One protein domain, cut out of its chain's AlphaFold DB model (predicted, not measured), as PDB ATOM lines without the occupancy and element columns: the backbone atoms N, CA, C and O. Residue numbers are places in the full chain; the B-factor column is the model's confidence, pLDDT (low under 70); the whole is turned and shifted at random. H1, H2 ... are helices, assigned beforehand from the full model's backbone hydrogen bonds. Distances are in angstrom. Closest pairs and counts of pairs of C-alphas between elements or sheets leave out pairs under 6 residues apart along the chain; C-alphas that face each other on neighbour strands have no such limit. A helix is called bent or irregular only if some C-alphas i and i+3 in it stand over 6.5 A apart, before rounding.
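AT A GLANCE: This is residues 82 to 149 of the 276 residues of an uncharacterized protein of Salmonella enterica subsp. enterica serovar Lattenkamp (UniProt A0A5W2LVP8). What shape does the printed part make? It is a loose, open arrangement of two helix pairs: the long helix H2 and helix H3 meet near their first residues as a corner, and at the other end of the domain two short helices, H1 and H4, pack on each other. The two pairs are joined by the links of residues 89 to 93 and 138 to 142, while residues 110 to 126, with no named element, fold back from the last end of H2 to the corner where H3 begins. What is it built of? The printed part has 68 residues with four named helices, in the order H1, H2, H3, H4, and no named strand, and its class is all helix. How compact is it? It is loose, with a radius of gyration of the C-alphas of 14.1 A, and only just elongated, spanning 40 by 26 by 16 A along its three main axes.

IN THESE COORDINATES: Where does the first helix lie? H1 is residues 82 to 88, and its first C-alpha, that of Asp 82, is at (112.999, 97.092, 142.836). Which helix is the longest? H2 is the longest by residues, with 16, from 94 to 109. Its C-alphas run 22.1 A from Pro 94 at (138.200, 101.335, 143.928) to Ser 109 at (140.760, 106.618, 122.664). Where are the other two? H3 is residues 127 to 137, 15.5 A from first to last C-alpha. H4 is residues 143 to 146 and ends with C-alpha 146 at (126.034, 104.332, 137.350). Is any helix bent? None of the four helices is bent or irregular.

HOW THE PARTS SIT: What does H1 touch? H1 touches H4, with 7 pairs of C-alphas within 8 A. Their closest C-alphas are those of Phe 87 and Ala 144, 5.1 A apart, and their centres are 9.2 A apart. How does H2 meet H3? H2 touches H3 with residues 94 to 98 alone, and the closest C-alphas, those of Ala 95 and Pro 127, are 4.7 A apart. Their lines are about perpendicular, but only just, at 72 degrees, and their centres are 15.1 A apart. Which helices stay apart? H1 and H3 are apart, and so are H2 and H4. H1 and H2 are apart as well, and so are H3 and H4, though each of these two pairs follows in the chain. What do the backbone N and O atoms show? In H1, H2 and H3 every O i to N i+4 pair is within hydrogen-bond range. H4, with four residues, is too short for such a pair, and its one O i to N i+3 pair is within range.

THE WHOLE: How large is the whole? The two C-alphas farthest apart are those of Asp 82 and Ser 122, at 40.9 A. The first and last printed C-alphas, those of Asp 82 and Pro 149, are 17.7 A apart. Which links are long, and is there a cut? The link from H2 to H3 is long, with 17 residues whose C-alphas lie 9 to 23 A from the mean of all C-alphas. The links from H1 to H2 and from H3 to H4 are tight, with 5 residues each, and the printed part has no cut. Where is the model's confidence low? The mean pLDDT of the printed part is 81.1, and 10 residues are under 70, namely residues 82 to 89 and 148 to 149. The mean is 64 in H1 and 89 in H2.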
ATOM      1  N   ASP A  82     112.430  98.167 142.007       59.88
ATOM      2  CA  ASP A  82     112.999  97.092 142.836       59.88
ATOM      3  C   ASP A  82     114.482  96.816 142.534       59.88
ATOM      4  O   ASP A  82     115.243  96.409 143.409       59.88
ATOM      5  N   ILE A  83     114.917  97.086 141.300       61.62
ATOM      6  CA  ILE A  83     116.287  96.823 140.838       61.62
ATOM      7  C   ILE A  83     117.260  97.893 141.365       61.62
ATOM      8  O   ILE A  83     118.412  97.597 141.683       61.62
ATOM      9  N   GLN A  84     116.805  99.145 141.498       60.88
ATOM     10  CA  GLN A  84     117.630 100.215 142.066       60.88
ATOM     11  C   GLN A  84     117.999  99.954 143.529       60.88
ATOM     12  O   GLN A  84     119.137 100.214 143.920       60.88
ATOM     13  N   GLU A  85     117.061  99.454 144.334       64.19
ATOM     14  CA  GLU A  85     117.316  99.184 145.750       64.19
ATOM     15  C   GLU A  85     118.312  98.027 145.925       64.19
ATOM     16  O   GLU A  85     119.232  98.139 146.733       64.19
ATOM     17  N   GLU A  86     118.241  96.971 145.107       66.00
ATOM     18  CA  GLU A  86     119.239  95.887 145.123       66.00
ATOM     19  C   GLU A  86     120.650  96.390 144.754       66.00
ATOM     20  O   GLU A  86     121.648  96.038 145.390       66.00
ATOM     21  N   PHE A  87     120.748  97.276 143.762       69.50
ATOM     22  CA  PHE A  87     122.020  97.856 143.329       69.50
ATOM     23  C   PHE A  87     122.583  98.920 144.271       69.50
ATOM     24  O   PHE A  87     123.795  99.157 144.252       69.50
ATOM     25  N   ARG A  88     121.748  99.519 145.124       67.19
ATOM     26  CA  ARG A  88     122.175 100.493 146.136       67.19
ATOM     27  C   ARG A  88     123.080  99.860 147.193       67.19
ATOM     28  O   ARG A  88     124.051 100.481 147.615       67.19
ATOM     29  N   TYR A  89     122.815  98.613 147.584       67.75
ATOM     30  CA  TYR A  89     123.619  97.908 148.593       67.75
ATOM     31  C   TYR A  89     124.909  97.298 148.033       67.75
ATOM     32  O   TYR A  89     125.773  96.857 148.795       67.75
ATOM     33  N   ARG A  90     125.085  97.289 146.706       76.88
ATOM     34  CA  ARG A  90     126.290  96.768 146.061       76.88
ATOM     35  C   ARG A  90     127.312  97.883 145.851       76.88
ATOM     36  O   ARG A  90     127.353  98.518 144.796       76.88
ATOM     37  N   ALA A  91     128.147  98.099 146.864       78.19
ATOM     38  CA  ALA A  91     129.262  99.039 146.796       78.19
ATOM     39  C   ALA A  91     130.254  98.655 145.684       78.19
ATOM     40  O   ALA A  91     130.569  97.476 145.488       78.19
ATOM     41  N   LEU A  92     130.762  99.658 144.969       82.12
ATOM     42  CA  LEU A  92     131.835  99.492 143.996       82.12
ATOM     43  C   LEU A  92     133.183  99.689 144.688       82.12
ATOM     44  O   LEU A  92     133.424 100.691 145.357       82.12
ATOM     45  N   THR A  93     134.081  98.726 144.508       87.44
ATOM     46  CA  THR A  93     135.452  98.839 145.018       87.44
ATOM     47  C   THR A  93     136.278  99.802 144.151       87.44
ATOM     48  O   THR A  93     136.046  99.886 142.939       87.44
ATOM     49  N   PRO A  94     137.314 100.464 144.707       85.00
ATOM     50  CA  PRO A  94     138.200 101.335 143.928       85.00
ATOM     51  C   PRO A  94     138.847 100.632 142.725       85.00
ATOM     52  O   PRO A  94     139.033 101.236 141.672       85.00
ATOM     53  N   ALA A  95     139.132  99.331 142.844       86.94
ATOM     54  CA  ALA A  95     139.673  98.524 141.751       86.94
ATOM     55  C   ALA A  95     138.674  98.337 140.596       86.94
ATOM     56  O   ALA A  95     139.052  98.440 139.429       86.94
ATOM     57  N   GLN A  96     137.395  98.105 140.906       87.19
ATOM     58  CA  GLN A  96     136.342  97.982 139.893       87.19
ATOM     59  C   GLN A  96     136.124  99.302 139.151       87.19
ATOM     60  O   GLN A  96     136.001  99.304 137.928       87.19
ATOM     61  N   ILE A  97     136.143 100.424 139.873       86.81
ATOM     62  CA  ILE A  97     136.006 101.763 139.290       86.81
ATOM     63  C   ILE A  97     137.208 102.084 138.394       86.81
ATOM     64  O   ILE A  97     137.026 102.499 137.252       86.81
ATOM     65  N   ALA A  98     138.434 101.829 138.862       87.06
ATOM     66  CA  ALA A  98     139.644 102.023 138.065       87.06
ATOM     67  C   ALA A  98     139.617 101.184 136.773       87.06
ATOM     68  O   ALA A  98     139.897 101.695 135.689       87.06
ATOM     69  N   SER A  99     139.215  99.911 136.865       90.31
ATOM     70  CA  SER A  99     139.066  99.032 135.698       90.31
ATOM     71  C   SER A  99     138.015  99.550 134.718       90.31
ATOM     72  O   SER A  99     138.247  99.534 133.508       90.31
ATOM     73  N   PHE A 100     136.872 100.020 135.220       88.75
ATOM     74  CA  PHE A 100     135.812 100.600 134.400       88.75
ATOM     75  C   PHE A 100     136.299 101.850 133.654       88.75
ATOM     76  O   PHE A 100     136.164 101.914 132.433       88.75
ATOM     77  N   ILE A 101     136.937 102.792 134.359       88.56
ATOM     78  CA  ILE A 101     137.487 104.028 133.778       88.56
ATOM     79  C   ILE A 101     138.521 103.706 132.698       88.56
ATOM     80  O   ILE A 101     138.434 104.231 131.590       88.56
ATOM     81  N   ASN A 102     139.472 102.817 132.988       91.31
ATOM     82  CA  ASN A 102     140.520 102.452 132.036       91.31
ATOM     83  C   ASN A 102     139.946 101.758 130.796       91.31
ATOM     84  O   ASN A 102     140.367 102.062 129.684       91.31
ATOM     85  N   THR A 103     138.943 100.892 130.963       91.19
ATOM     86  CA  THR A 103     138.268 100.230 129.834       91.19
ATOM     87  C   THR A 103     137.514 101.242 128.974       91.19
ATOM     88  O   THR A 103     137.643 101.239 127.750       91.19
ATOM     89  N   ALA A 104     136.759 102.147 129.602       87.94
ATOM     90  CA  ALA A 104     136.028 103.197 128.901       87.94
ATOM     91  C   ALA A 104     136.980 104.148 128.156       87.94
ATOM     92  O   ALA A 104     136.727 104.504 127.005       87.94
ATOM     93  N   TRP A 105     138.103 104.515 128.776       89.94
ATOM     94  CA  TRP A 105     139.116 105.367 128.161       89.94
ATOM     95  C   TRP A 105     139.813 104.663 126.997       89.94
ATOM     96  O   TRP A 105     139.925 105.240 125.917       89.94
ATOM     97  N   GLN A 106     140.198 103.397 127.156       91.19
ATOM     98  CA  GLN A 106     140.784 102.612 126.075       91.19
ATOM     99  C   GLN A 106     139.844 102.564 124.862       91.19
ATOM    100  O   GLN A 106     140.260 102.892 123.752       91.19
ATOM    101  N   GLN A 107     138.558 102.269 125.077       90.94
ATOM    102  CA  GLN A 107     137.549 102.256 124.014       90.94
ATOM    103  C   GLN A 107     137.321 103.634 123.383       90.94
ATOM    104  O   GLN A 107     137.169 103.733 122.168       90.94
ATOM    105  N   ALA A 108     137.284 104.700 124.185       87.12
ATOM    106  CA  ALA A 108     137.096 106.059 123.685       87.12
ATOM    107  C   ALA A 108     138.298 106.528 122.856       87.12
ATOM    108  O   ALA A 108     138.114 107.101 121.785       87.12
ATOM    109  N   SER A 109     139.511 106.239 123.329       90.19
ATOM    110  CA  SER A 109     140.760 106.618 122.664       90.19
ATOM    111  C   SER A 109     141.010 105.861 121.358       90.19
ATOM    112  O   SER A 109     141.710 106.373 120.492       90.19
ATOM    113  N   ALA A 110     140.404 104.682 121.189       90.25
ATOM    114  CA  ALA A 110     140.489 103.889 119.966       90.25
ATOM    115  C   ALA A 110     139.573 104.389 118.830       90.25
ATOM    116  O   ALA A 110     139.635 103.861 117.721       90.25
ATOM    117  N   ARG A 111     138.699 105.373 119.082       90.94
ATOM    118  CA  ARG A 111     137.782 105.904 118.060       90.94
ATOM    119  C   ARG A 111     138.519 106.804 117.072       90.94
ATOM    120  O   ARG A 111     139.342 107.631 117.467       90.94
ATOM    121  N   GLU A 112     138.161 106.707 115.793       90.38
ATOM    122  CA  GLU A 112     138.666 107.637 114.782       90.38
ATOM    123  C   GLU A 112     138.303 109.086 115.133       90.38
ATOM    124  O   GLU A 112     137.185 109.394 115.550       90.38
ATOM    125  N   GLY A 113     139.273 109.988 114.978       83.75
ATOM    126  CA  GLY A 113     139.087 111.410 115.261       83.75
ATOM    127  C   GLY A 113     139.069 111.784 116.747       83.75
ATOM    128  O   GLY A 113     138.764 112.939 117.054       83.75
ATOM    129  N   TYR A 114     139.414 110.874 117.666       84.25
ATOM    130  CA  TYR A 114     139.542 111.192 119.091       84.25
ATOM    131  C   TYR A 114     140.543 112.339 119.317       84.25
ATOM    132  O   TYR A 114     141.707 112.266 118.927       84.25
ATOM    133  N   LYS A 115     140.072 113.430 119.933       83.38
ATOM    134  CA  LYS A 115     140.857 114.654 120.196       83.38
ATOM    135  C   LYS A 115     141.462 114.715 121.605       83.38
ATOM    136  O   LYS A 115     142.122 115.697 121.926       83.38
ATOM    137  N   GLY A 116     141.187 113.721 122.452       84.81
ATOM    138  CA  GLY A 116     141.662 113.680 123.838       84.81
ATOM    139  C   GLY A 116     143.034 113.022 123.994       84.81
ATOM    140  O   GLY A 116     143.709 112.703 123.018       84.81
ATOM    141  N   ILE A 117     143.431 112.783 125.245       83.25
ATOM    142  CA  ILE A 117     144.689 112.106 125.588       83.25
ATOM    143  C   ILE A 117     144.544 110.603 125.292       83.25
ATOM    144  O   ILE A 117     143.637 109.979 125.848       83.25
ATOM    145  N   PRO A 118     145.390 109.995 124.439       87.88
ATOM    146  CA  PRO A 118     145.337 108.560 124.179       87.88
ATOM    147  C   PRO A 118     145.565 107.745 125.451       87.88
ATOM    148  O   PRO A 118     146.360 108.128 126.310       87.88
ATOM    149  N   TYR A 119     144.892 106.601 125.562       88.25
ATOM    150  CA  TYR A 119     145.109 105.709 126.692       88.25
ATOM    151  C   TYR A 119     146.547 105.159 126.680       88.25
ATOM    152  O   TYR A 119     147.020 104.650 125.664       88.25
ATOM    153  N   SER A 120     147.222 105.223 127.828       88.31
ATOM    154  CA  SER A 120     148.520 104.587 128.071       88.31
ATOM    155  C   SER A 120     148.544 103.984 129.473       88.31
ATOM    156  O   SER A 120     148.019 104.571 130.421       88.31
ATOM    157  N   SER A 121     149.204 102.836 129.626       87.19
ATOM    158  CA  SER A 121     149.387 102.177 130.924       87.19
ATOM    159  C   SER A 121     150.169 103.034 131.925       87.19
ATOM    160  O   SER A 121     149.973 102.886 133.128       87.19
ATOM    161  N   SER A 122     151.003 103.967 131.450       85.94
ATOM    162  CA  SER A 122     151.776 104.887 132.296       85.94
ATOM    163  C   SER A 122     150.932 105.963 132.986       85.94
ATOM    164  O   SER A 122     151.387 106.548 133.962       85.94
ATOM    165  N   ILE A 123     149.727 106.243 132.476       83.81
ATOM    166  CA  ILE A 123     148.795 107.259 133.002       83.81
ATOM    167  C   ILE A 123     147.432 106.656 133.368       83.81
ATOM    168  O   ILE A 123     146.450 107.377 133.532       83.81
ATOM    169  N   ALA A 124     147.354 105.326 133.457       87.94
ATOM    170  CA  ALA A 124     146.120 104.629 133.779       87.94
ATOM    171  C   ALA A 124     145.616 105.024 135.175       87.94
ATOM    172  O   ALA A 124     146.394 105.217 136.112       87.94
ATOM    173  N   ALA A 125     144.293 105.091 135.330       87.88
ATOM    174  CA  ALA A 125     143.678 105.313 136.628       87.88
ATOM    175  C   ALA A 125     144.025 104.141 137.557       87.88
ATOM    176  O   ALA A 125     143.719 102.985 137.247       87.88
ATOM    177  N   THR A 126     144.677 104.427 138.684       91.12
ATOM    178  CA  THR A 126     145.040 103.409 139.674       91.12
ATOM    179  C   THR A 126     143.942 103.261 140.729       91.12
ATOM    180  O   THR A 126     143.240 104.229 141.032       91.12
ATOM    181  N   PRO A 127     143.791 102.075 141.348       89.12
ATOM    182  CA  PRO A 127     142.850 101.898 142.455       89.12
ATOM    183  C   PRO A 127     143.130 102.845 143.628       89.12
ATOM    184  O   PRO A 127     142.194 103.291 144.285       89.12
ATOM    185  N   GLN A 128     144.406 103.170 143.870       85.19
ATOM    186  CA  GLN A 128     144.806 104.106 144.920       85.19
ATOM    187  C   GLN A 128     144.326 105.527 144.615       85.19
ATOM    188  O   GLN A 128     143.688 106.129 145.466       85.19
ATOM    189  N   LEU A 129     144.520 106.010 143.382       85.00
ATOM    190  CA  LEU A 129     144.027 107.323 142.957       85.00
ATOM    191  C   LEU A 129     142.508 107.443 143.139       85.00
ATOM    192  O   LEU A 129     142.010 108.457 143.619       85.00
ATOM    193  N   VAL A 130     141.764 106.397 142.772       85.69
ATOM    194  CA  VAL A 130     140.308 106.375 142.952       85.69
ATOM    195  C   VAL A 130     139.939 106.422 144.433       85.69
ATOM    196  O   VAL A 130     139.044 107.176 144.809       85.69
ATOM    197  N   LYS A 131     140.633 105.647 145.273       86.19
ATOM    198  CA  LYS A 131     140.413 105.648 146.720       86.19
ATOM    199  C   LYS A 131     140.675 107.032 147.321       86.19
ATOM    200  O   LYS A 131     139.819 107.534 148.039       86.19
ATOM    201  N   ASP A 132     141.788 107.668 146.967       83.56
ATOM    202  CA  ASP A 132     142.156 108.991 147.481       83.56
ATOM    203  C   ASP A 132     141.097 110.048 147.117       83.56
ATOM    204  O   ASP A 132     140.735 110.879 147.946       83.56
ATOM    205  N   ILE A 133     140.534 109.986 145.903       79.88
ATOM    206  CA  ILE A 133     139.446 110.880 145.468       79.88
ATOM    207  C   ILE A 133     138.146 110.598 146.232       79.88
ATOM    208  O   ILE A 133     137.445 111.538 146.618       79.88
ATOM    209  N   MET A 134     137.799 109.323 146.432       80.56
ATOM    210  CA  MET A 134     136.610 108.927 147.191       80.56
ATOM    211  C   MET A 134     136.697 109.398 148.645       80.56
ATOM    212  O   MET A 134     135.742 109.991 149.146       80.56
ATOM    213  N   ASP A 135     137.856 109.208 149.277       83.69
ATOM    214  CA  ASP A 135     138.126 109.621 150.653       83.69
ATOM    215  C   ASP A 135     138.111 111.156 150.774       83.69
ATOM    216  O   ASP A 135     137.431 111.700 151.644       83.69
ATOM    217  N   ALA A 136     138.771 111.872 149.854       75.38
ATOM    218  CA  ALA A 136     138.810 113.337 149.847       75.38
ATOM    219  C   ALA A 136     137.426 113.980 149.675       75.38
ATOM    220  O   ALA A 136     137.170 115.059 150.208       75.38
ATOM    221  N   ARG A 137     136.526 113.331 148.929       74.12
ATOM    222  CA  ARG A 137     135.157 113.818 148.704       74.12
ATOM    223  C   ARG A 137     134.136 113.226 149.681       74.12
ATOM    224  O   ARG A 137     132.970 113.605 149.620       74.12
ATOM    225  N   GLY A 138     134.540 112.299 150.552       75.44
ATOM    226  CA  GLY A 138     133.632 111.584 151.452       75.44
ATOM    227  C   GLY A 138     132.534 110.806 150.717       75.44
ATOM    228  O   GLY A 138     131.416 110.705 151.217       75.44
ATOM    229  N   MET A 139     132.819 110.297 149.512       75.44
ATOM    230  CA  MET A 139     131.830 109.643 148.649       75.44
ATOM    231  C   MET A 139     132.020 108.126 148.630       75.44
ATOM    232  O   MET A 139     133.122 107.629 148.401       75.44
ATOM    233  N   SER A 140     130.922 107.381 148.756       75.00
ATOM    234  CA  SER A 140     130.866 105.951 148.446       75.00
ATOM    235  C   SER A 140     130.033 105.735 147.182       75.00
ATOM    236  O   SER A 140     128.892 106.182 147.084       75.00
ATOM    237  N   LEU A 141     130.616 105.076 146.178       75.69
ATOM    238  CA  LEU A 141     129.914 104.755 144.936       75.69
ATOM    239  C   LEU A 141     129.301 103.356 145.036       75.69
ATOM    240  O   LEU A 141     129.946 102.404 145.483       75.69
ATOM    241  N   SER A 142     128.063 103.223 144.573       78.00
ATOM    242  CA  SER A 142     127.375 101.939 144.414       78.00
ATOM    243  C   SER A 142     127.068 101.691 142.941       78.00
ATOM    244  O   SER A 142     127.224 102.582 142.104       78.00
ATOM    245  N   LEU A 143     126.615 100.484 142.596       74.62
ATOM    246  CA  LEU A 143     126.194 100.210 141.223       74.62
ATOM    247  C   LEU A 143     125.001 101.090 140.805       74.62
ATOM    248  O   LEU A 143     124.896 101.453 139.636       74.62
ATOM    249  N   ALA A 144     124.155 101.500 141.757       70.81
ATOM    250  CA  ALA A 144     123.079 102.456 141.505       70.81
ATOM    251  C   ALA A 144     123.605 103.809 140.987       70.81
ATOM    252  O   ALA A 144     122.985 104.402 140.106       70.81
ATOM    253  N   SER A 145     124.794 104.240 141.429       72.00
ATOM    254  CA  SER A 145     125.426 105.493 140.996       72.00
ATOM    255  C   SER A 145     125.759 105.529 139.496       72.00
ATOM    256  O   SER A 145     125.897 106.610 138.935       72.00
ATOM    257  N   LEU A 146     125.853 104.379 138.812       72.38
ATOM    258  CA  LEU A 146     126.034 104.332 137.350       72.38
ATOM    259  C   LEU A 146     124.759 104.686 136.573       72.38
ATOM    260  O   LEU A 146     124.828 105.021 135.391       72.38
ATOM    261  N   PHE A 147     123.602 104.575 137.221       70.31
ATOM    262  CA  PHE A 147     122.291 104.829 136.624       70.31
ATOM    263  C   PHE A 147     121.692 106.161 137.074       70.31
ATOM    264  O   PHE A 147     120.639 106.565 136.576       70.31
ATOM    265  N   GLU A 148     122.351 106.853 138.002       67.81
ATOM    266  CA  GLU A 148     121.960 108.193 138.400       67.81
ATOM    267  C   GLU A 148     122.255 109.173 137.255       67.81
ATOM    268  O   GLU A 148     123.375 109.211 136.735       67.81
ATOM    269  N   PRO A 149     121.263 109.971 136.819       57.34
ATOM    270  CA  PRO A 149     121.485 110.938 135.760       57.34
ATOM    271  C   PRO A 149     122.529 111.961 136.206       57.34
ATOM    272  O   PRO A 149     122.421 112.580 137.272       57.34
TER     273      PRO A 149